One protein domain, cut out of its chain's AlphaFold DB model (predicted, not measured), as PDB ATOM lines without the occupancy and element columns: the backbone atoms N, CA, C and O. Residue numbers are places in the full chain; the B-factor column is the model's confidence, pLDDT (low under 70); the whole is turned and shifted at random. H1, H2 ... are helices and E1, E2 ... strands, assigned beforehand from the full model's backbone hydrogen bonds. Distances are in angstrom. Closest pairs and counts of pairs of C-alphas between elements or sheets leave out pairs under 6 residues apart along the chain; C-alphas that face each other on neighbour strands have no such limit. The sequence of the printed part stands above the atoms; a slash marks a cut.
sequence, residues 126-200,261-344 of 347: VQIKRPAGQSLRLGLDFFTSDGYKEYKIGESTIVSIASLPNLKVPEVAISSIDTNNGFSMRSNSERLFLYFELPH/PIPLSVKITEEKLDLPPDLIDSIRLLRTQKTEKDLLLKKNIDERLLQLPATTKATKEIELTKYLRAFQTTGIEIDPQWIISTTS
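Overview. This is residues 126 to 200 and 261 to 344 of the 347 residues of an uncharacterized protein of Biomaibacter acetigenes (UniProt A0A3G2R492). What is the main picture? A long twisted sheet, E4 E3 E2 E7 E8, has a second five-stranded sheet, E5 E6 E1 E9 E10, partly and loosely face to face with it; the helical hairpin H1 and H2 sits at one end of the long axis, with H2 packed across E4. The tip of the hairpin E2 and E3 makes the other end. What is printed? The 159 residues have ten named strands and two named helices, in the order E1 to E7, H1, H2, E8 to E10; the class is mixed, helices and strands. The first sheet is all antiparallel, the second mixed, and the whole is compact, with a radius of gyration of the C-alphas of 16.9 A and spans of 50 by 30 by 30 A.

Along the chain. Where is the larger sheet? It holds E4, residues 171 to 173, E3, 150 to 161, E2, 135 to 145, E7, 265 to 273, and E8, 312 to 319. E2 and E3 are each 33.0 A long, E7 25.3 A and E8 23.5 A. Where is the other sheet? It holds E5, residues 183 to 187, E6, 191 to 197, E1, 126 to 131, E9, 331 to 334, and E10, 340 to 343. E1 begins at C-alpha 126 (249.488, 241.774, 211.405) and E10 ends at C-alpha 343 (249.826, 233.929, 204.586). Where are the helices? H1 is residues 277 to 288, 17.1 A, and H2 residues 293 to 307, 21.7 A.

Arrangement. How is the larger sheet joined? E2 E3 E4 are a meander, each strand the antiparallel neighbour of the one before, with N 138 and O 158 at 2.8 A and N 161 and O 171 at 2.9 A; E3 bends by 56 degrees at residue 153. E2 and E7 are antiparallel, with N 139 and O 269 at 2.8 A, and so are E7 and E8, with N 268 and O 316 at 2.8 A. How do the helices stand? H2 is on one face of this sheet, making two layers, a helix over a sheet, at a height over the sheet of 11.1 A; it runs across the strands, at 74 degrees to E4 on the local plane, and its closest C-alphas to E4 are Asp 302 and Ala 173, 6.2 A. H1 only grazes this sheet with residues 280 to 287, and touches H2, closest C-alphas Leu 286 and Asp 294, 6.0 A, opposite ways at a shallow tilt of 34.9 degrees, only just short of steep. In H1 and H2 every O i to N i+4 pair is within hydrogen-bond range. And the second sheet? E1 and E9 are parallel, with N 127 and O 332 at 2.8 A; E6 and E1 are antiparallel, with N 128 and O 194 at 2.8 A. E3 and E6 are near each other, with 5 pairs of C-alphas within 10 A.

Size, cuts and confidence. How far does it reach? The two C-alphas farthest apart, of Tyr 148 and Asn 166, are 53.3 A apart; residues 288 to 293 stand free. Where is it cut or loosely linked? Residues 201 to 260 are not printed, and C-alphas 200 and 261 are 15.1 A apart; of the links printed whole, E8 to E9 is long. Where is confidence low? The mean pLDDT of the printed part is 78.9, and residues 163 to 182 and 287 to 294 are among those under 70.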
ATOM      1  N   VAL A 126     249.934 242.717 210.385       81.94
ATOM      2  CA  VAL A 126     249.488 241.774 211.405       81.94
ATOM      3  C   VAL A 126     248.005 241.981 211.643       81.94
ATOM      4  O   VAL A 126     247.560 243.094 211.919       81.94
ATOM      5  N   GLN A 127     247.245 240.896 211.579       86.69
ATOM      6  CA  GLN A 127     245.840 240.856 211.937       86.69
ATOM      7  C   GLN A 127     245.660 240.182 213.296       86.69
ATOM      8  O   GLN A 127     245.977 239.008 213.469       86.69
ATOM      9  N   ILE A 128     245.047 240.886 214.243       86.88
ATOM     10  CA  ILE A 128     244.580 240.308 215.503       86.88
ATOM     11  C   ILE A 128     243.065 240.124 215.433       86.88
ATOM     12  O   ILE A 128     242.316 241.080 215.212       86.88
ATOM     13  N   LYS A 129     242.602 238.888 215.653       86.75
ATOM     14  CA  LYS A 129     241.176 238.551 215.733       86.75
ATOM     15  C   LYS A 129     240.702 238.577 217.181       86.75
ATOM     16  O   LYS A 129     241.264 237.882 218.029       86.75
ATOM     17  N   ARG A 130     239.637 239.329 217.466       86.00
ATOM     18  CA  ARG A 130     238.990 239.398 218.789       86.00
ATOM     19  C   ARG A 130     237.467 239.312 218.698       86.00
ATOM     20  O   ARG A 130     236.910 239.585 217.639       86.00
ATOM     21  N   PRO A 131     236.764 238.919 219.770       78.81
ATOM     22  CA  PRO A 131     235.306 239.011 219.817       78.81
ATOM     23  C   PRO A 131     234.834 240.471 219.715       78.81
ATOM     24  O   PRO A 131     235.380 241.336 220.391       78.81
ATOM     25  N   ALA A 132     233.799 240.751 218.917       73.31
ATOM     26  CA  ALA A 132     233.317 242.123 218.673       73.31
ATOM     27  C   ALA A 132     232.555 242.771 219.857       73.31
ATOM     28  O   ALA A 132     232.227 243.956 219.813       73.31
ATOM     29  N   GLY A 133     232.238 241.994 220.899       74.69
ATOM     30  CA  GLY A 133     231.354 242.409 221.996       74.69
ATOM     31  C   GLY A 133     232.022 243.125 223.175       74.69
ATOM     32  O   GLY A 133     231.313 243.524 224.091       74.69
ATOM     33  N   GLN A 134     233.349 243.282 223.182       78.44
ATOM     34  CA  GLN A 134     234.090 243.894 224.293       78.44
ATOM     35  C   GLN A 134     234.951 245.056 223.792       78.44
ATOM     36  O   GLN A 134     235.633 244.918 222.779       78.44
ATOM     37  N   SER A 135     234.935 246.183 224.510       84.25
ATOM     38  CA  SER A 135     235.861 247.291 224.260       84.25
ATOM     39  C   SER A 135     237.257 246.923 224.760       84.25
ATOM     40  O   SER A 135     237.413 246.404 225.869       84.25
ATOM     41  N   LEU A 136     238.270 247.176 223.939       86.31
ATOM     42  CA  LEU A 136     239.641 246.722 224.144       86.31
ATOM     43  C   LEU A 136     240.620 247.869 223.906       86.31
ATOM     44  O   LEU A 136     240.491 248.606 222.932       86.31
ATOM     45  N   ARG A 137     241.638 247.967 224.754       87.44
ATOM     46  CA  ARG A 137     242.858 248.731 224.505       87.44
ATOM     47  C   ARG A 137     244.002 247.752 224.275       87.44
ATOM     48  O   ARG A 137     244.249 246.877 225.099       87.44
ATOM     49  N   LEU A 138     244.667 247.881 223.137       87.31
ATOM     50  CA  LEU A 138     245.832 247.096 222.757       87.31
ATOM     51  C   LEU A 138     247.058 247.998 222.763       87.31
ATOM     52  O   LEU A 138     247.127 248.932 221.973       87.31
ATOM     53  N   GLY A 139     248.014 247.709 223.640       89.00
ATOM     54  CA  GLY A 139     249.368 248.249 223.574       89.00
ATOM     55  C   GLY A 139     250.270 247.287 222.811       89.00
ATOM     56  O   GLY A 139     250.283 246.092 223.109       89.00
ATOM     57  N   LEU A 140     251.003 247.793 221.834       88.19
ATOM     58  CA  LEU A 140     251.967 247.061 221.025       88.19
ATOM     59  C   LEU A 140     253.334 247.686 221.277       88.19
ATOM     60  O   LEU A 140     253.540 248.838 220.919       88.19
ATOM     61  N   ASP A 141     254.256 246.940 221.872       90.62
ATOM     62  CA  ASP A 141     255.656 247.345 221.986       90.62
ATOM     63  C   ASP A 141     256.495 246.464 221.056       90.62
ATOM     64  O   ASP A 141     256.471 245.238 221.182       90.62
ATOM     65  N   PHE A 142     257.225 247.075 220.125       89.94
ATOM     66  CA  PHE A 142     258.076 246.366 219.171       89.94
ATOM     67  C   PHE A 142     259.531 246.386 219.622       89.94
ATOM     68  O   PHE A 142     260.057 247.444 219.985       89.94
ATOM     69  N   PHE A 143     260.194 245.235 219.530       92.19
ATOM     70  CA  PHE A 143     261.598 245.080 219.887       92.19
ATOM     71  C   PHE A 143     262.391 244.400 218.771       92.19
ATOM     72  O   PHE A 143     261.868 243.572 218.030       92.19
ATOM     73  N   THR A 144     263.670 244.746 218.667       92.19
ATOM     74  CA  THR A 144     264.659 244.086 217.804       92.19
ATOM     75  C   THR A 144     265.911 243.746 218.611       92.19
ATOM     76  O   THR A 144     266.068 244.222 219.736       92.19
ATOM     77  N   SER A 145     266.819 242.950 218.049       90.25
ATOM     78  CA  SER A 145     268.073 242.579 218.701       90.25
ATOM     79  C   SER A 145     269.240 242.560 217.719       90.25
ATOM     80  O   SER A 145     269.084 242.160 216.571       90.25
ATOM     81  N   ASP A 146     270.421 242.948 218.196       85.56
ATOM     82  CA  ASP A 146     271.703 242.759 217.502       85.56
ATOM     83  C   ASP A 146     272.408 241.445 217.914       85.56
ATOM     84  O   ASP A 146     273.575 241.230 217.594       85.56
ATOM     85  N   GLY A 147     271.714 240.570 218.654       83.94
ATOM     86  CA  GLY A 147     272.256 239.337 219.229       83.94
ATOM     87  C   GLY A 147     272.981 239.522 220.568       83.94
ATOM     88  O   GLY A 147     273.290 238.529 221.226       83.94
ATOM     89  N   TYR A 148     273.223 240.762 221.005       85.69
ATOM     90  CA  TYR A 148     273.824 241.093 222.302       85.69
ATOM     91  C   TYR A 148     272.861 241.866 223.213       85.69
ATOM     92  O   TYR A 148     272.793 241.608 224.416       85.69
ATOM     93  N   LYS A 149     272.101 242.806 222.649       90.88
ATOM     94  CA  LYS A 149     271.105 243.634 223.329       90.88
ATOM     95  C   LYS A 149     269.780 243.609 222.584       90.88
ATOM     96  O   LYS A 149     269.717 243.368 221.379       90.88
ATOM     97  N   GLU A 150     268.723 243.892 223.329       92.81
ATOM     98  CA  GLU A 150     267.389 244.141 222.794       92.81
ATOM     99  C   GLU A 150     267.088 245.640 222.832       92.81
ATOM    100  O   GLU A 150     267.430 246.340 223.790       92.81
ATOM    101  N   TYR A 151     266.431 246.128 221.785       91.44
ATOM    102  CA  TYR A 151     266.111 247.535 221.586       91.44
ATOM    103  C   TYR A 151     264.625 247.680 221.298       91.44
ATOM    104  O   TYR A 151     264.095 247.007 220.417       91.44
ATOM    105  N   LYS A 152     263.954 248.593 222.006       91.00
ATOM    106  CA  LYS A 152     262.591 249.003 221.660       91.00
ATOM    107  C   LYS A 152     262.651 249.908 220.427       91.00
ATOM    108  O   LYS A 152     263.351 250.916 220.458       91.00
ATOM    109  N   ILE A 153     261.926 249.552 219.371       87.94
ATOM    110  CA  ILE A 153     261.955 250.261 218.077       87.94
ATOM    111  C   ILE A 153     260.663 251.010 217.757       87.94
ATOM    112  O   ILE A 153     260.630 251.803 216.822       87.94
ATOM    113  N   GLY A 154     259.599 250.766 218.518       83.00
ATOM    114  CA  GLY A 154     258.333 251.461 218.346       83.00
ATOM    115  C   GLY A 154     257.305 251.029 219.376       83.00
ATOM    116  O   GLY A 154     257.421 249.963 219.989       83.00
ATOM    117  N   GLU A 155     256.292 251.863 219.558       85.69
ATOM    118  CA  GLU A 155     255.097 251.528 220.318       85.69
ATOM    119  C   GLU A 155     253.851 251.989 219.572       85.69
ATOM    120  O   GLU A 155     253.897 252.919 218.779       85.69
ATOM    121  N   SER A 156     252.734 251.315 219.796       79.56
ATOM    122  CA  SER A 156     251.444 251.735 219.269       79.56
ATOM    123  C   SER A 156     250.355 251.366 220.256       79.56
ATOM    124  O   SER A 156     250.352 250.268 220.809       79.56
ATOM    125  N   THR A 157     249.419 252.281 220.491       83.12
ATOM    126  CA  THR A 157     248.228 252.000 221.295       83.12
ATOM    127  C   THR A 157     246.986 252.142 220.435       83.12
ATOM    128  O   THR A 157     246.788 253.145 219.753       83.12
ATOM    129  N   ILE A 158     246.140 251.119 220.466       79.25
ATOM    130  CA  ILE A 158     244.903 251.042 219.697       79.25
ATOM    131  C   ILE A 158     243.755 250.851 220.677       79.25
ATOM    132  O   ILE A 158     243.787 249.935 221.498       79.25
ATOM    133  N   VAL A 159     242.712 251.671 220.566       80.19
ATOM    134  CA  VAL A 159     241.477 251.483 221.328       80.19
ATOM    135  C   VAL A 159     240.337 251.133 220.377       80.19
ATOM    136  O   VAL A 159     240.030 251.853 219.429       80.19
ATOM    137  N   SER A 160     239.701 249.997 220.638       78.25
ATOM    138  CA  SER A 160     238.495 249.551 219.956       78.25
ATOM    139  C   SER A 160     237.324 249.558 220.926       78.25
ATOM    140  O   SER A 160     237.433 249.086 222.057       78.25
ATOM    141  N   ILE A 161     236.190 250.094 220.486       75.94
ATOM    142  CA  ILE A 161     234.966 250.173 221.273       75.94
ATOM    143  C   ILE A 161     233.968 249.164 220.707       75.94
ATOM    144  O   ILE A 161     233.685 249.149 219.506       75.94
ATOM    145  N   ALA A 162     233.415 248.317 221.577       72.19
ATOM    146  CA  ALA A 162     232.375 247.370 221.190       72.19
ATOM    147  C   ALA A 162     231.166 248.080 220.564       72.19
ATOM    148  O   ALA A 162     230.858 249.230 220.880       72.19
ATOM    149  N   SER A 163     230.445 247.371 219.693       65.81
ATOM    150  CA  SER A 163     229.235 247.899 219.054       65.81
ATOM    151  C   SER A 163     228.205 248.306 220.114       65.81
ATOM    152  O   SER A 163     227.658 247.462 220.824       65.81
ATOM    153  N   LEU A 164     227.924 249.605 220.217       63.41
ATOM    154  CA  LEU A 164     226.914 250.131 221.133       63.41
ATOM    155  C   LEU A 164     225.496 249.814 220.607       63.41
ATOM    156  O   LEU A 164     225.281 249.835 219.391       63.41
ATOM    157  N   PRO A 165     224.490 249.578 221.475       54.66
ATOM    158  CA  PRO A 165     223.097 249.442 221.043       54.66
ATOM    159  C   PRO A 165     222.680 250.637 220.166       54.66
ATOM    160  O   PRO A 165     222.901 251.787 220.546       54.66
ATOM    161  N   ASN A 166     222.086 250.361 218.998       55.03
ATOM    162  CA  ASN A 166     221.717 251.314 217.929       55.03
ATOM    163  C   ASN A 166     222.861 251.871 217.052       55.03
ATOM    164  O   ASN A 166     222.585 252.596 216.093       55.03
ATOM    165  N   LEU A 167     224.117 251.477 217.279       54.78
ATOM    166  CA  LEU A 167     225.227 251.673 216.343       54.78
ATOM    167  C   LEU A 167     225.602 250.306 215.749       54.78
ATOM    168  O   LEU A 167     226.135 249.450 216.437       54.78
ATOM    169  N   LYS A 168     225.308 250.078 214.462       52.00
ATOM    170  CA  LYS A 168     225.482 248.770 213.786       52.00
ATOM    171  C   LYS A 168     226.941 248.361 213.488       52.00
ATOM    172  O   LYS A 168     227.148 247.400 212.754       52.00
ATOM    173  N   VAL A 169     227.940 249.091 213.984       53.28
ATOM    174  CA  VAL A 169     229.367 248.813 213.745       53.28
ATOM    175  C   VAL A 169     230.134 249.162 215.025       53.28
ATOM    176  O   VAL A 169     229.829 250.217 215.592       53.28
ATOM    177  N   PRO A 170     231.095 248.334 215.487       53.91
ATOM    178  CA  PRO A 170     231.994 248.721 216.569       53.91
ATOM    179  C   PRO A 170     232.705 250.026 216.234       53.91
ATOM    180  O   PRO A 170     233.080 250.280 215.085       53.91
ATOM    181  N   GLU A 171     232.814 250.874 217.243       57.34
ATOM    182  CA  GLU A 171     233.290 252.240 217.112       57.34
ATOM    183  C   GLU A 171     234.802 252.292 217.343       57.34
ATOM    184  O   GLU A 171     235.366 251.511 218.110       57.34
ATOM    185  N   VAL A 172     235.484 253.178 216.622       53.31
ATOM    186  CA  VAL A 172     236.940 253.307 216.680       53.31
ATOM    187  C   VAL A 172     237.280 254.693 217.180       53.31
ATOM    188  O   VAL A 172     236.932 255.685 216.542       53.31
ATOM    189  N   ALA A 173     238.019 254.744 218.276       52.66
ATOM    190  CA  ALA A 173     238.741 255.929 218.696       52.66
ATOM    191  C   ALA A 173     240.228 255.567 218.645       52.66
ATOM    192  O   ALA A 173     240.743 254.854 219.503       52.66
ATOM    193  N   ILE A 174     240.895 255.954 217.555       55.28
ATOM    194  CA  ILE A 174     242.339 255.755 217.402       55.28
ATOM    195  C   ILE A 174     243.035 256.859 218.184       55.28
ATOM    196  O   ILE A 174     242.987 258.021 217.784       55.28
ATOM    197  N   SER A 175     243.736 256.472 219.239       49.91
ATOM    198  CA  SER A 175     244.723 257.301 219.913       49.91
ATOM    199  C   SER A 175     246.091 256.633 219.796       49.91
ATOM    200  O   SER A 175     246.654 256.110 220.753       49.91
ATOM    201  N   SER A 176     246.627 256.621 218.576       46.25
ATOM    202  CA  SER A 176     248.015 256.229 218.348       46.25
ATOM    203  C   SER A 176     248.929 257.297 218.949       46.25
ATOM    204  O   SER A 176     248.978 258.429 218.463       46.25
ATOM    205  N   ILE A 177     249.666 256.940 219.994       45.66
ATOM    206  CA  ILE A 177     250.924 257.612 220.302       45.66
ATOM    207  C   ILE A 177     251.947 256.944 219.380       45.66
ATOM    208  O   ILE A 177     252.172 255.746 219.495       45.66
ATOM    209  N   ASP A 178     252.454 257.724 218.425       48.81
ATOM    210  CA  ASP A 178     253.585 257.410 217.544       48.81
ATOM    211  C   ASP A 178     253.391 256.272 216.523       48.81
ATOM    212  O   ASP A 178     253.915 255.171 216.657       48.81
ATOM    213  N   THR A 179     252.656 256.528 215.436       48.00
ATOM    214  CA  THR A 179     252.651 255.597 214.301       48.00
ATOM    215  C   THR A 179     252.947 256.313 212.991       48.00
ATOM    216  O   THR A 179     252.049 256.827 212.328       48.00
ATOM    217  N   ASN A 180     254.204 256.225 212.549       49.94
ATOM    218  CA  ASN A 180     254.519 256.226 211.113       49.94
ATOM    219  C   ASN A 180     253.890 255.015 210.381       49.94
ATOM    220  O   ASN A 180     253.973 254.918 209.162       49.94
ATOM    221  N   ASN A 181     253.251 254.111 211.125       60.69
ATOM    222  CA  ASN A 181     252.673 252.853 210.683       60.69
ATOM    223  C   ASN A 181     251.149 252.946 210.527       60.69
ATOM    224  O   ASN A 181     250.444 253.442 211.406       60.69
ATOM    225  N   GLY A 182     250.621 252.440 209.419       62.47
ATOM    226  CA  GLY A 182     249.187 252.369 209.180       62.47
ATOM    227  C   GLY A 182     248.467 251.432 210.155       62.47
ATOM    228  O   GLY A 182     248.983 250.405 210.601       62.47
ATOM    229  N   PHE A 183     247.223 251.787 210.469       71.50
ATOM    230  CA  PHE A 183     246.291 250.942 211.203       71.50
ATOM    231  C   PHE A 183     244.959 250.916 210.464       71.50
ATOM    232  O   PHE A 183     244.458 251.949 210.011       71.50
ATOM    233  N   SER A 184     244.350 249.739 210.371       68.62
ATOM    234  CA  SER A 184     242.981 249.617 209.892       68.62
ATOM    235  C   SER A 184     242.208 248.589 210.699       68.62
ATOM    236  O   SER A 184     242.759 247.735 211.390       68.62
ATOM    237  N   MET A 185     240.887 248.687 210.647       69.25
ATOM    238  CA  MET A 185     240.017 247.784 211.374       69.25
ATOM    239  C   MET A 185     238.860 247.369 210.489       69.25
ATOM    240  O   MET A 185     238.235 248.190 209.814       69.25
ATOM    241  N   ARG A 186     238.533 246.084 210.551       70.12
ATOM    242  CA  ARG A 186     237.305 245.536 209.990       70.12
ATOM    243  C   ARG A 186     236.561 244.830 211.107       70.12
ATOM    244  O   ARG A 186     237.168 244.241 211.989       70.12
ATOM    245  N   SER A 187     235.241 244.857 211.077       67.31
ATOM    246  CA  SER A 187     234.444 244.047 211.991       67.31
ATOM    247  C   SER A 187     233.261 243.447 211.265       67.31
ATOM    248  O   SER A 187     232.752 244.019 210.301       67.31
ATOM    249  N   ASN A 188     232.811 242.300 211.753       68.25
ATOM    250  CA  ASN A 188     231.494 241.750 211.462       68.25
ATOM    251  C   ASN A 188     230.708 241.584 212.779       68.25
ATOM    252  O   ASN A 188     231.112 242.125 213.808       68.25
ATOM    253  N   SER A 189     229.576 240.878 212.740       64.06
ATOM    254  CA  SER A 189     228.698 240.672 213.903       64.06
ATOM    255  C   SER A 189     229.326 239.859 215.037       64.06
ATOM    256  O   SER A 189     228.852 239.937 216.164       64.06
ATOM    257  N   GLU A 190     230.367 239.075 214.758       69.12
ATOM    258  CA  GLU A 190     230.967 238.142 215.721       69.12
ATOM    259  C   GLU A 190     232.406 238.518 216.087       69.12
ATOM    260  O   GLU A 190     232.863 238.277 217.207       69.12
ATOM    261  N   ARG A 191     233.139 239.099 215.136       73.94
ATOM    262  CA  ARG A 191     234.588 239.267 215.191       73.94
ATOM    263  C   ARG A 191     235.018 240.666 214.793       73.94
ATOM    264  O   ARG A 191     234.546 241.234 213.809       73.94
ATOM    265  N   LEU A 192     235.997 241.129 215.546       76.50
ATOM    266  CA  LEU A 192     236.807 242.306 215.347       76.50
ATOM    267  C   LEU A 192     238.151 241.878 214.743       76.50
ATOM    268  O   LEU A 192     238.801 240.968 215.259       76.50
ATOM    269  N   PHE A 193     238.551 242.526 213.656       80.12
ATOM    270  CA  PHE A 193     239.813 242.309 212.956       80.12
ATOM    271  C   PHE A 193     240.619 243.604 213.029       80.12
ATOM    272  O   PHE A 193     240.220 244.619 212.456       80.12
ATOM    273  N   LEU A 194     241.724 243.568 213.765       81.38
ATOM    274  CA  LEU A 194     242.595 244.715 214.008       81.38
ATOM    275  C   LEU A 194     243.861 244.519 213.188       81.38
ATOM    276  O   LEU A 194     244.569 243.541 213.411       81.38
ATOM    277  N   TYR A 195     244.107 245.413 212.238       80.81
ATOM    278  CA  TYR A 195     245.241 245.352 211.328       80.81
ATOM    279  C   TYR A 195     246.227 246.449 211.687       80.81
ATOM    280  O   TYR A 195     245.853 247.621 211.705       80.81
ATOM    281  N   PHE A 196     247.477 246.091 211.918       80.38
ATOM    282  CA  PHE A 196     248.551 247.062 212.082       80.38
ATOM    283  C   PHE A 196     249.723 246.703 211.190       80.38
ATOM    284  O   PHE A 196     250.026 245.529 210.969       80.38
ATOM    285  N   GLU A 197     250.368 247.735 210.673       78.69
ATOM    286  CA  GLU A 197     251.587 247.600 209.897       78.69
ATOM    287  C   GLU A 197     252.771 247.378 210.837       78.69
ATOM    288  O   GLU A 197     252.913 248.072 211.848       78.69
ATOM    289  N   LEU A 198     253.636 246.423 210.504       79.75
ATOM    290  CA  LEU A 198     254.897 246.234 211.213       79.75
ATOM    291  C   LEU A 198     255.839 247.421 210.986       79.75
ATOM    292  O   LEU A 198     255.799 248.028 209.911       79.75
ATOM    293  N   PRO A 199     256.703 247.765 211.966       80.00
ATOM    294  CA  PRO A 199     257.753 248.765 211.781       80.00
ATOM    295  C   PRO A 199     258.531 248.523 210.489       80.00
ATOM    296  O   PRO A 199     258.733 247.376 210.089       80.00
ATOM    297  N   HIS A 200     258.977 249.597 209.835       79.19
ATOM    298  CA  HIS A 200     259.738 249.473 208.597       79.19
ATOM    299  C   HIS A 200     260.992 248.618 208.807       79.19
ATOM    300  O   HIS A 200     261.917 248.997 209.524       79.19
ATOM    301  N   PRO A 261     267.810 235.908 209.533       83.38
ATOM    302  CA  PRO A 261     266.727 236.224 210.447       83.38
ATOM    303  C   PRO A 261     266.513 237.739 210.483       83.38
ATOM    304  O   PRO A 261     267.473 238.507 210.512       83.38
ATOM    305  N   ILE A 262     265.252 238.165 210.522       87.94
ATOM    306  CA  ILE A 262     264.883 239.556 210.807       87.94
ATOM    307  C   ILE A 262     264.427 239.594 212.266       87.94
ATOM    308  O   ILE A 262     263.288 239.206 212.528       87.94
ATOM    309  N   PRO A 263     265.297 239.981 213.217       90.69
ATOM    310  CA  PRO A 263     264.966 239.951 214.633       90.69
ATOM    311  C   PRO A 263     263.862 240.965 214.922       90.69
ATOM    312  O   PRO A 263     264.087 242.177 214.909       90.69
ATOM    313  N   LEU A 264     262.655 240.465 215.167       90.81
ATOM    314  CA  LEU A 264     261.511 241.277 215.542       90.81
ATOM    315  C   LEU A 264     260.642 240.497 216.520       90.81
ATOM    316  O   LEU A 264     260.173 239.395 216.217       90.81
ATOM    317  N   SER A 265     260.364 241.116 217.656       92.31
ATOM    318  CA  SER A 265     259.362 240.648 218.598       92.31
ATOM    319  C   SER A 265     258.340 241.749 218.857       92.31
ATOM    320  O   SER A 265     258.601 242.945 218.696       92.31
ATOM    321  N   VAL A 266     257.129 241.332 219.210       91.56
ATOM    322  CA  VAL A 266     256.062 242.241 219.619       91.56
ATOM    323  C   VAL A 266     255.496 241.787 220.951       91.56
ATOM    324  O   VAL A 266     255.082 240.639 221.130       91.56
ATOM    325  N   LYS A 267     255.444 242.716 221.896       94.00
ATOM    326  CA  LYS A 267     254.747 242.542 223.160       94.00
ATOM    327  C   LYS A 267     253.380 243.191 223.050       94.00
ATOM    328  O   LYS A 267     253.248 244.407 222.964       94.00
ATOM    329  N   ILE A 268     252.358 242.348 223.056       92.25
ATOM    330  CA  ILE A 268     250.960 242.738 222.930       92.25
ATOM    331  C   ILE A 268     250.350 242.745 224.326       92.25
ATOM    332  O   ILE A 268     250.284 241.716 225.002       92.25
ATOM    333  N   THR A 269     249.892 243.910 224.758       93.25
ATOM    334  CA  THR A 269     249.171 244.119 226.009       93.25
ATOM    335  C   THR A 269     247.709 244.381 225.700       93.25
ATOM    336  O   THR A 269     247.366 245.412 225.139       93.25
ATOM    337  N   GLU A 270     246.845 243.448 226.074       91.69
ATOM    338  CA  GLU A 270     245.403 243.537 225.908       91.69
ATOM    339  C   GLU A 270     244.726 243.920 227.217       91.69
ATOM    340  O   GLU A 270     244.857 243.245 228.239       91.69
ATOM    341  N   GLU A 271     243.970 245.006 227.164       92.38
ATOM    342  CA  GLU A 271     243.257 245.580 228.289       92.38
ATOM    343  C   GLU A 271     241.769 245.678 227.954       92.38
ATOM    344  O   GLU A 271     241.368 246.362 227.014       92.38
ATOM    345  N   LYS A 272     240.926 244.986 228.722       90.94
ATOM    346  CA  LYS A 272     239.468 245.108 228.597       90.94
ATOM    347  C   LYS A 272     239.012 246.396 229.259       90.94
ATOM    348  O   LYS A 272     239.390 246.660 230.399       90.94
ATOM    349  N   LEU A 273     238.192 247.165 228.552       88.75
ATOM    350  CA  LEU A 273     237.652 248.431 229.031       88.75
ATOM    351  C   LEU A 273     236.149 248.314 229.280       88.75
ATOM    352  O   LEU A 273     235.415 247.834 228.413       88.75
ATOM    353  N   ASP A 274     235.709 248.837 230.421       88.12
ATOM    354  CA  ASP A 274     234.308 249.156 230.682       88.12
ATOM    355  C   ASP A 274     234.116 250.661 230.499       88.12
ATOM    356  O   ASP A 274     234.748 251.477 231.171       88.12
ATOM    357  N   LEU A 275     233.274 251.037 229.535       84.19
ATOM    358  CA  LEU A 275     233.085 252.435 229.166       84.19
ATOM    359  C   LEU A 275     232.072 253.106 230.104       84.19
ATOM    360  O   LEU A 275     230.929 252.645 230.183       84.19
ATOM    361  N   PRO A 276     232.441 254.214 230.772       87.12
ATOM    362  CA  PRO A 276     231.499 255.003 231.555       87.12
ATOM    363  C   PRO A 276     230.329 255.522 230.695       87.12
ATOM    364  O   PRO A 276     230.554 255.905 229.542       87.12
ATOM    365  N   PRO A 277     229.091 255.591 231.227       83.94
ATOM    366  CA  PRO A 277     227.927 256.065 230.470       83.94
ATOM    367  C   PRO A 277     228.101 257.459 229.850       83.94
ATOM    368  O   PRO A 277     227.700 257.682 228.712       83.94
ATOM    369  N   ASP A 278     228.761 258.381 230.553       86.12
ATOM    370  CA  ASP A 278     229.032 259.734 230.060       86.12
ATOM    371  C   ASP A 278     230.006 259.742 228.870       86.12
ATOM    372  O   ASP A 278     229.865 260.542 227.941       86.12
ATOM    373  N   LEU A 279     230.976 258.821 228.861       82.75
ATOM    374  CA  LEU A 279     231.903 258.659 227.748       82.75
ATOM    375  C   LEU A 279     231.172 258.094 226.524       82.75
ATOM    376  O   LEU A 279     231.356 258.604 225.421       82.75
ATOM    377  N   ILE A 280     230.282 257.117 226.723       79.62
ATOM    378  CA  ILE A 280     229.415 256.576 225.664       79.62
ATOM    379  C   ILE A 280     228.581 257.691 225.017       79.62
ATOM    380  O   ILE A 280     228.473 257.755 223.791       79.62
ATOM    381  N   ASP A 281     228.019 258.599 225.814       80.62
ATOM    382  CA  ASP A 281     227.226 259.715 225.296       80.62
ATOM    383  C   ASP A 281     228.079 260.745 224.542       80.62
ATOM    384  O   ASP A 281     227.663 261.235 223.491       80.62
ATOM    385  N   SER A 282     229.300 261.022 225.010       79.06
ATOM    386  CA  SER A 282     230.236 261.904 224.298       79.06
ATOM    387  C   SER A 282     230.672 261.335 222.941       79.06
ATOM    388  O   SER A 282     230.731 262.065 221.950       79.06
ATOM    389  N   ILE A 283     230.882 260.019 222.874       77.31
ATOM    390  CA  ILE A 283     231.198 259.286 221.649       77.31
ATOM    391  C   ILE A 283     230.011 259.357 220.666       77.31
ATOM    392  O   ILE A 283     230.178 259.721 219.500       77.31
ATOM    393  N   ARG A 284     228.776 259.134 221.143       75.62
ATOM    394  CA  ARG A 284     227.556 259.300 220.328       75.62
ATOM    395  C   ARG A 284     227.420 260.716 219.772       75.62
ATOM    396  O   ARG A 284     227.051 260.880 218.608       75.62
ATOM    397  N   LEU A 285     227.711 261.727 220.590       76.50
ATOM    398  CA  LEU A 285     227.625 263.131 220.199       76.50
ATOM    399  C   LEU A 285     228.591 263.447 219.051       76.50
ATOM    400  O   LEU A 285     228.158 264.029 218.053       76.50
ATOM    401  N   LEU A 286     229.844 262.986 219.159       73.88
ATOM    402  CA  LEU A 286     230.887 263.166 218.144       73.88
ATOM    403  C   LEU A 286     230.452 262.659 216.760       73.88
ATOM    404  O   LEU A 286     230.790 263.250 215.743       73.88
ATOM    405  N   ARG A 287     229.655 261.588 216.701       67.62
ATOM    406  CA  ARG A 287     229.167 261.017 215.437       67.62
ATOM    407  C   ARG A 287     228.005 261.800 214.807       67.62
ATOM    408  O   ARG A 287     227.758 261.680 213.606       67.62
ATOM    409  N   THR A 288     227.259 262.563 215.605       66.19
ATOM    410  CA  THR A 288     226.075 263.316 215.140       66.19
ATOM    411  C   THR A 288     226.388 264.732 214.653       66.19
ATOM    412  O   THR A 288     225.572 265.307 213.934       66.19
ATOM    413  N   GLN A 289     227.550 265.286 215.003       59.22
ATOM    414  CA  GLN A 289     227.968 266.647 214.641       59.22
ATOM    415  C   GLN A 289     229.187 266.606 213.691       59.22
ATOM    416  O   GLN A 289     229.881 265.596 213.622       59.22
ATOM    417  N   LYS A 290     229.357 267.643 212.852       57.47
ATOM    418  CA  LYS A 290     230.464 267.785 211.872       57.47
ATOM    419  C   LYS A 290     231.041 269.213 211.869       57.47
ATOM    420  O   LYS A 290     231.059 269.880 210.836       57.47
ATOM    421  N   THR A 291     231.437 269.729 213.024       59.47
ATOM    422  CA  THR A 291     231.908 271.107 213.241       59.47
ATOM    423  C   THR A 291     233.287 271.130 213.916       59.47
ATOM    424  O   THR A 291     233.723 270.148 214.495       59.47
ATOM    425  N   GLU A 292     233.982 272.269 213.921       58.38
ATOM    426  CA  GLU A 292     235.315 272.443 214.543       58.38
ATOM    427  C   GLU A 292     235.397 272.047 216.035       58.38
ATOM    428  O   GLU A 292     236.434 271.574 216.503       58.38
ATOM    429  N   LYS A 293     234.290 272.178 216.783       63.19
ATOM    430  CA  LYS A 293     234.171 271.709 218.179       63.19
ATOM    431  C   LYS A 293     234.378 270.192 218.327       63.19
ATOM    432  O   LYS A 293     234.699 269.733 219.424       63.19
ATOM    433  N   ASP A 294     234.273 269.438 217.239       67.44
ATOM    434  CA  ASP A 294     234.417 267.984 217.216       67.44
ATOM    435  C   ASP A 294     235.876 267.550 217.345       67.44
ATOM    436  O   ASP A 294     236.143 266.481 217.882       67.44
ATOM    437  N   LEU A 295     236.842 268.375 216.918       70.38
ATOM    438  CA  LEU A 295     238.261 268.021 217.023       70.38
ATOM    439  C   LEU A 295     238.729 268.029 218.485       70.38
ATOM    440  O   LEU A 295     239.438 267.122 218.920       70.38
ATOM    441  N   LEU A 296     238.294 269.030 219.258       77.25
ATOM    442  CA  LEU A 296     238.586 269.117 220.689       77.25
ATOM    443  C   LEU A 296     237.835 268.036 221.478       77.25
ATOM    444  O   LEU A 296     238.410 267.430 222.381       77.25
ATOM    445  N   LEU A 297     236.574 267.772 221.115       76.38
ATOM    446  CA  LEU A 297     235.782 266.691 221.701       76.38
ATOM    447  C   LEU A 297     236.432 265.327 221.441       76.38
ATOM    448  O   LEU A 297     236.602 264.550 222.376       76.38
ATOM    449  N   LYS A 298     236.860 265.068 220.200       77.44
ATOM    450  CA  LYS A 298     237.584 263.855 219.815       77.44
ATOM    451  C   LYS A 298     238.870 263.698 220.621       77.44
ATOM    452  O   LYS A 298     239.062 262.659 221.236       77.44
ATOM    453  N   LYS A 299     239.703 264.742 220.693       80.19
ATOM    454  CA  LYS A 299     240.949 264.709 221.470       80.19
ATOM    455  C   LYS A 299     240.704 264.373 222.947       80.19
ATOM    456  O   LYS A 299     241.428 263.568 223.516       80.19
ATOM    457  N   ASN A 300     239.670 264.955 223.557       82.12
ATOM    458  CA  ASN A 300     239.305 264.660 224.944       82.12
ATOM    459  C   ASN A 300     238.858 263.197 225.114       82.12
ATOM    460  O   ASN A 300     239.305 262.518 226.034       82.12
ATOM    461  N   ILE A 301     238.022 262.691 224.203       80.06
ATOM    462  CA  ILE A 301     237.600 261.283 224.193       80.06
ATOM    463  C   ILE A 301     238.818 260.356 224.072       80.06
ATOM    464  O   ILE A 301     238.950 259.426 224.865       80.06
ATOM    465  N   ASP A 302     239.725 260.641 223.138       79.19
ATOM    466  CA  ASP A 302     240.947 259.873 222.890       79.19
ATOM    467  C   ASP A 302     241.855 259.831 224.136       79.19
ATOM    468  O   ASP A 302     242.274 258.754 224.569       79.19
ATOM    469  N   GLU A 303     242.102 260.980 224.776       82.38
ATOM    470  CA  GLU A 303     242.878 261.078 226.023       82.38
ATOM    471  C   GLU A 303     242.216 260.306 227.173       82.38
ATOM    472  O   GLU A 303     242.885 259.574 227.907       82.38
ATOM    473  N   ARG A 304     240.889 260.415 227.314       84.12
ATOM    474  CA  ARG A 304     240.138 259.677 228.337       84.12
ATOM    475  C   ARG A 304     240.226 258.171 228.117       84.12
ATOM    476  O   ARG A 304     240.458 257.442 229.077       84.12
ATOM    477  N   LEU A 305     240.080 257.698 226.881       82.94
ATOM    478  CA  LEU A 305     240.177 256.277 226.537       82.94
ATOM    479  C   LEU A 305     241.569 255.695 226.820       82.94
ATOM    480  O   LEU A 305     241.678 254.548 227.262       82.94
ATOM    481  N   LEU A 306     242.630 256.485 226.640       82.31
ATOM    482  CA  LEU A 306     243.992 256.092 227.018       82.31
ATOM    483  C   LEU A 306     244.187 255.985 228.535       82.31
ATOM    484  O   LEU A 306     244.968 255.156 228.989       82.31
ATOM    485  N   GLN A 307     243.474 256.791 229.320       86.06
ATOM    486  CA  GLN A 307     243.625 256.843 230.778       86.06
ATOM    487  C   GLN A 307     242.635 255.951 231.539       86.06
ATOM    488  O   GLN A 307     242.777 255.778 232.750       86.06
ATOM    489  N   LEU A 308     241.636 255.370 230.863       86.81
ATOM    490  CA  LEU A 308     240.656 254.501 231.516       86.81
ATOM    491  C   LEU A 308     241.336 253.310 232.216       86.81
ATOM    492  O   LEU A 308     242.218 252.673 231.622       86.81
ATOM    493  N   PRO A 309     240.917 252.965 233.447       88.31
ATOM    494  CA  PRO A 309     241.397 251.766 234.114       88.31
ATOM    495  C   PRO A 309     240.915 250.519 233.366       88.31
ATOM    496  O   PRO A 309     239.770 250.446 232.918       88.31
ATOM    497  N   ALA A 310     241.798 249.533 233.238       89.19
ATOM    498  CA  ALA A 310     241.467 248.257 232.620       89.19
ATOM    499  C   ALA A 310     240.765 247.332 233.625       89.19
ATOM    500  O   ALA A 310     241.250 247.147 234.741       89.19
ATOM    501  N   THR A 311     239.673 246.690 233.210       88.06
ATOM    502  CA  THR A 311     238.970 245.662 234.000       88.06
ATOM    503  C   THR A 311     239.776 244.363 234.045       88.06
ATOM    504  O   THR A 311     239.769 243.620 235.025       88.06
ATOM    505  N   THR A 312     240.490 244.052 232.967       90.38
ATOM    506  CA  THR A 312     241.379 242.890 232.882       90.38
ATOM    507  C   THR A 312     242.550 243.235 231.986       90.38
ATOM    508  O   THR A 312     242.351 243.884 230.963       90.38
ATOM    509  N   LYS A 313     243.747 242.773 232.351       92.94
ATOM    510  CA  LYS A 313     244.977 242.965 231.587       92.94
ATOM    511  C   LYS A 313     245.629 241.617 231.304       92.94
ATOM    512  O   LYS A 313     245.822 240.823 232.222       92.94
ATOM    513  N   ALA A 314     245.973 241.374 230.048       91.50
ATOM    514  CA  ALA A 314     246.739 240.221 229.605       91.50
ATOM    515  C   ALA A 314     247.895 240.702 228.732       91.50
ATOM    516  O   ALA A 314     247.711 241.558 227.875       91.50
ATOM    517  N   THR A 315     249.085 240.147 228.927       93.62
ATOM    518  CA  THR A 315     250.253 240.489 228.115       93.62
ATOM    519  C   THR A 315     250.831 239.221 227.518       93.62
ATOM    520  O   THR A 315     250.998 238.219 228.217       93.62
ATOM    521  N   LYS A 316     251.143 239.269 226.226       93.31
ATOM    522  CA  LYS A 316     251.796 238.184 225.509       93.31
ATOM    523  C   LYS A 316     252.899 238.746 224.637       93.31
ATOM    524  O   LYS A 316     252.692 239.702 223.900       93.31
ATOM    525  N   GLU A 317     254.056 238.118 224.716       93.69
ATOM    526  CA  GLU A 317     255.166 238.383 223.820       93.69
ATOM    527  C   GLU A 317     255.182 237.351 222.698       93.69
ATOM    528  O   GLU A 317     254.943 236.158 222.928       93.69
ATOM    529  N   ILE A 318     255.392 237.833 221.475       91.50
ATOM    530  CA  ILE A 318     255.390 237.035 220.260       91.50
ATOM    531  C   ILE A 318     256.675 237.302 219.491       91.50
ATOM    532  O   ILE A 318     256.931 238.423 219.058       91.50
ATOM    533  N   GLU A 319     257.415 236.226 219.244       91.81
ATOM    534  CA  GLU A 319     258.581 236.237 218.372       91.81
ATOM    535  C   GLU A 319     258.144 236.141 216.904       91.81
ATOM    536  O   GLU A 319     257.624 235.103 216.463       91.81
ATOM    537  N   LEU A 320     258.337 237.227 216.151       89.75
ATOM    538  CA  LEU A 320     257.949 237.336 214.742       89.75
ATOM    539  C   LEU A 320     259.076 236.934 213.786       89.75
ATOM    540  O   LEU A 320     258.794 236.572 212.646       89.75
ATOM    541  N   THR A 321     260.323 236.894 214.262       89.31
ATOM    542  CA  THR A 321     261.545 236.581 213.499       89.31
ATOM    543  C   THR A 321     261.410 235.392 212.547       89.31
ATOM    544  O   THR A 321     261.841 235.436 211.398       89.31
ATOM    545  N   LYS A 322     260.751 234.315 212.987       87.69
ATOM    546  CA  LYS A 322     260.573 233.096 212.181       87.69
ATOM    547  C   LYS A 322     259.640 233.263 210.979       87.69
ATOM    548  O   LYS A 322     259.748 232.479 210.035       87.69
ATOM    549  N   TYR A 323     258.760 234.258 210.996       86.31
ATOM    550  CA  TYR A 323     257.752 234.493 209.960       86.31
ATOM    551  C   TYR A 323     258.177 235.542 208.936       86.31
ATOM    552  O   TYR A 323     257.669 235.526 207.823       86.31
ATOM    553  N   LEU A 324     259.106 236.428 209.291       85.38
ATOM    554  CA  LEU A 324     259.517 237.538 208.440       85.38
ATOM    555  C   LEU A 324     260.644 237.123 207.500       85.38
ATOM    556  O   LEU A 324     261.534 236.358 207.877       85.38
ATOM    557  N   ARG A 325     260.608 237.633 206.269       83.88
ATOM    558  CA  ARG A 325     261.649 237.436 205.255       83.88
ATOM    559  C   ARG A 325     261.882 238.737 204.491       83.88
ATOM    560  O   ARG A 325     260.963 239.534 204.307       83.88
ATOM    561  N   ALA A 326     263.119 238.964 204.058       84.69
ATOM    562  CA  ALA A 326     263.466 240.142 203.271       84.69
ATOM    563  C   ALA A 326     262.734 240.115 201.918       84.69
ATOM    564  O   ALA A 326     262.652 239.072 201.273       84.69
ATOM    565  N   PHE A 327     262.198 241.260 201.504       81.50
ATOM    566  CA  PHE A 327     261.432 241.492 200.272       81.50
ATOM    567  C   PHE A 327     260.222 240.580 200.055       81.50
ATOM    568  O   PHE A 327     259.732 240.461 198.933       81.50
ATOM    569  N   GLN A 328     259.703 239.967 201.116       79.69
ATOM    570  CA  GLN A 328     258.538 239.101 201.046       79.69
ATOM    571  C   GLN A 328     257.442 239.627 201.961       79.69
ATOM    572  O   GLN A 328     257.626 239.693 203.172       79.69
ATOM    573  N   THR A 329     256.277 239.919 201.381       77.88
ATOM    574  CA  THR A 329     255.091 240.250 202.170       77.88
ATOM    575  C   THR A 329     254.600 239.021 202.920       77.88
ATOM    576  O   THR A 329     254.290 237.991 202.310       77.88
ATOM    577  N   THR A 330     254.490 239.144 204.235       78.69
ATOM    578  CA  THR A 330     253.939 238.114 205.109       78.69
ATOM    579  C   THR A 330     252.782 238.685 205.907       78.69
ATOM    580  O   THR A 330     252.957 239.525 206.785       78.69
ATOM    581  N   GLY A 331     251.585 238.177 205.636       84.69
ATOM    582  CA  GLY A 331     250.428 238.430 206.474       84.69
ATOM    583  C   GLY A 331     250.468 237.541 207.711       84.69
ATOM    584  O   GLY A 331     250.429 236.316 207.572       84.69
ATOM    585  N   ILE A 332     250.537 238.127 208.906       88.00
ATOM    586  CA  ILE A 332     250.552 237.383 210.174       88.00
ATOM    587  C   ILE A 332     249.188 237.506 210.840       88.00
ATOM    588  O   ILE A 332     248.739 238.598 211.164       88.00
ATOM    589  N   GLU A 333     248.531 236.384 211.091       89.62
ATOM    590  CA  GLU A 333     247.245 236.343 211.774       89.62
ATOM    591  C   GLU A 333     247.401 235.739 213.172       89.62
ATOM    592  O   GLU A 333     247.997 234.674 213.334       89.62
ATOM    593  N   ILE A 334     246.836 236.417 214.173       90.38
ATOM    594  CA  ILE A 334     246.813 235.997 215.574       90.38
ATOM    595  C   ILE A 334     245.357 235.802 216.001       90.38
ATOM    596  O   ILE A 334     244.562 236.751 216.026       90.38
ATOM    597  N   ASP A 335     245.009 234.572 216.366       87.44
ATOM    598  CA  ASP A 335     243.666 234.231 216.824       87.44
ATOM    599  C   ASP A 335     243.430 234.597 218.316       87.44
ATOM    600  O   ASP A 335     244.345 235.055 219.019       87.44
ATOM    601  N   PRO A 336     242.197 234.451 218.840       84.25
ATOM    602  CA  PRO A 336     241.901 234.684 220.258       84.25
ATOM    603  C   PRO A 336     242.632 233.746 221.236       84.25
ATOM    604  O   PRO A 336     242.756 234.072 222.416       84.25
ATOM    605  N   GLN A 337     243.095 232.585 220.774       85.44
ATOM    606  CA  GLN A 337     243.844 231.584 221.533       85.44
ATOM    607  C   GLN A 337     245.366 231.788 221.442       85.44
ATOM    608  O   GLN A 337     246.114 230.993 222.013       85.44
ATOM    609  N   TRP A 338     245.822 232.863 220.788       86.38
ATOM    610  CA  TRP A 338     247.232 233.165 220.517       86.38
ATOM    611  C   TRP A 338     247.924 232.174 219.575       86.38
ATOM    612  O   TRP A 338     249.152 232.065 219.573       86.38
ATOM    613  N   ILE A 339     247.152 231.461 218.760       87.31
ATOM    614  CA  ILE A 339     247.668 230.645 217.668       87.31
ATOM    615  C   ILE A 339     247.975 231.575 216.496       87.31
ATOM    616  O   ILE A 339     247.180 232.449 216.142       87.31
ATOM    617  N   ILE A 340     249.162 231.390 215.922       90.00
ATOM    618  CA  ILE A 340     249.676 232.212 214.831       90.00
ATOM    619  C   ILE A 340     249.585 231.420 213.534       90.00
ATOM    620  O   ILE A 340     250.068 230.289 213.461       90.00
ATOM    621  N   SER A 341     249.025 232.041 212.505       88.06
ATOM    622  CA  SER A 341     249.053 231.542 211.131       88.06
ATOM    623  C   SER A 341     249.621 232.602 210.197       88.06
ATOM    624  O   SER A 341     249.426 233.793 210.427       88.06
ATOM    625  N   THR A 342     250.312 232.180 209.143       85.75
ATOM    626  CA  THR A 342     250.885 233.089 208.146       85.75
ATOM    627  C   THR A 342     250.259 232.883 206.777       85.75
ATOM    628  O   THR A 342     249.814 231.789 206.428       85.75
ATOM    629  N   THR A 343     250.241 233.950 205.987       79.75
ATOM    630  CA  THR A 343     249.826 233.929 204.586       79.75
ATOM    631  C   THR A 343     250.907 234.582 203.729       79.75
ATOM    632  O   THR A 343     251.582 235.513 204.167       79.75
ATOM    633  N   SER A 344     251.102 234.077 202.509       65.38
ATOM    634  CA  SER A 344     252.103 234.588 201.556       65.38
ATOM    635  C   SER A 344     251.606 235.796 200.748       65.38
ATOM    636  O   SER A 344     252.144 236.096 199.685       65.38
TER     637      SER A 344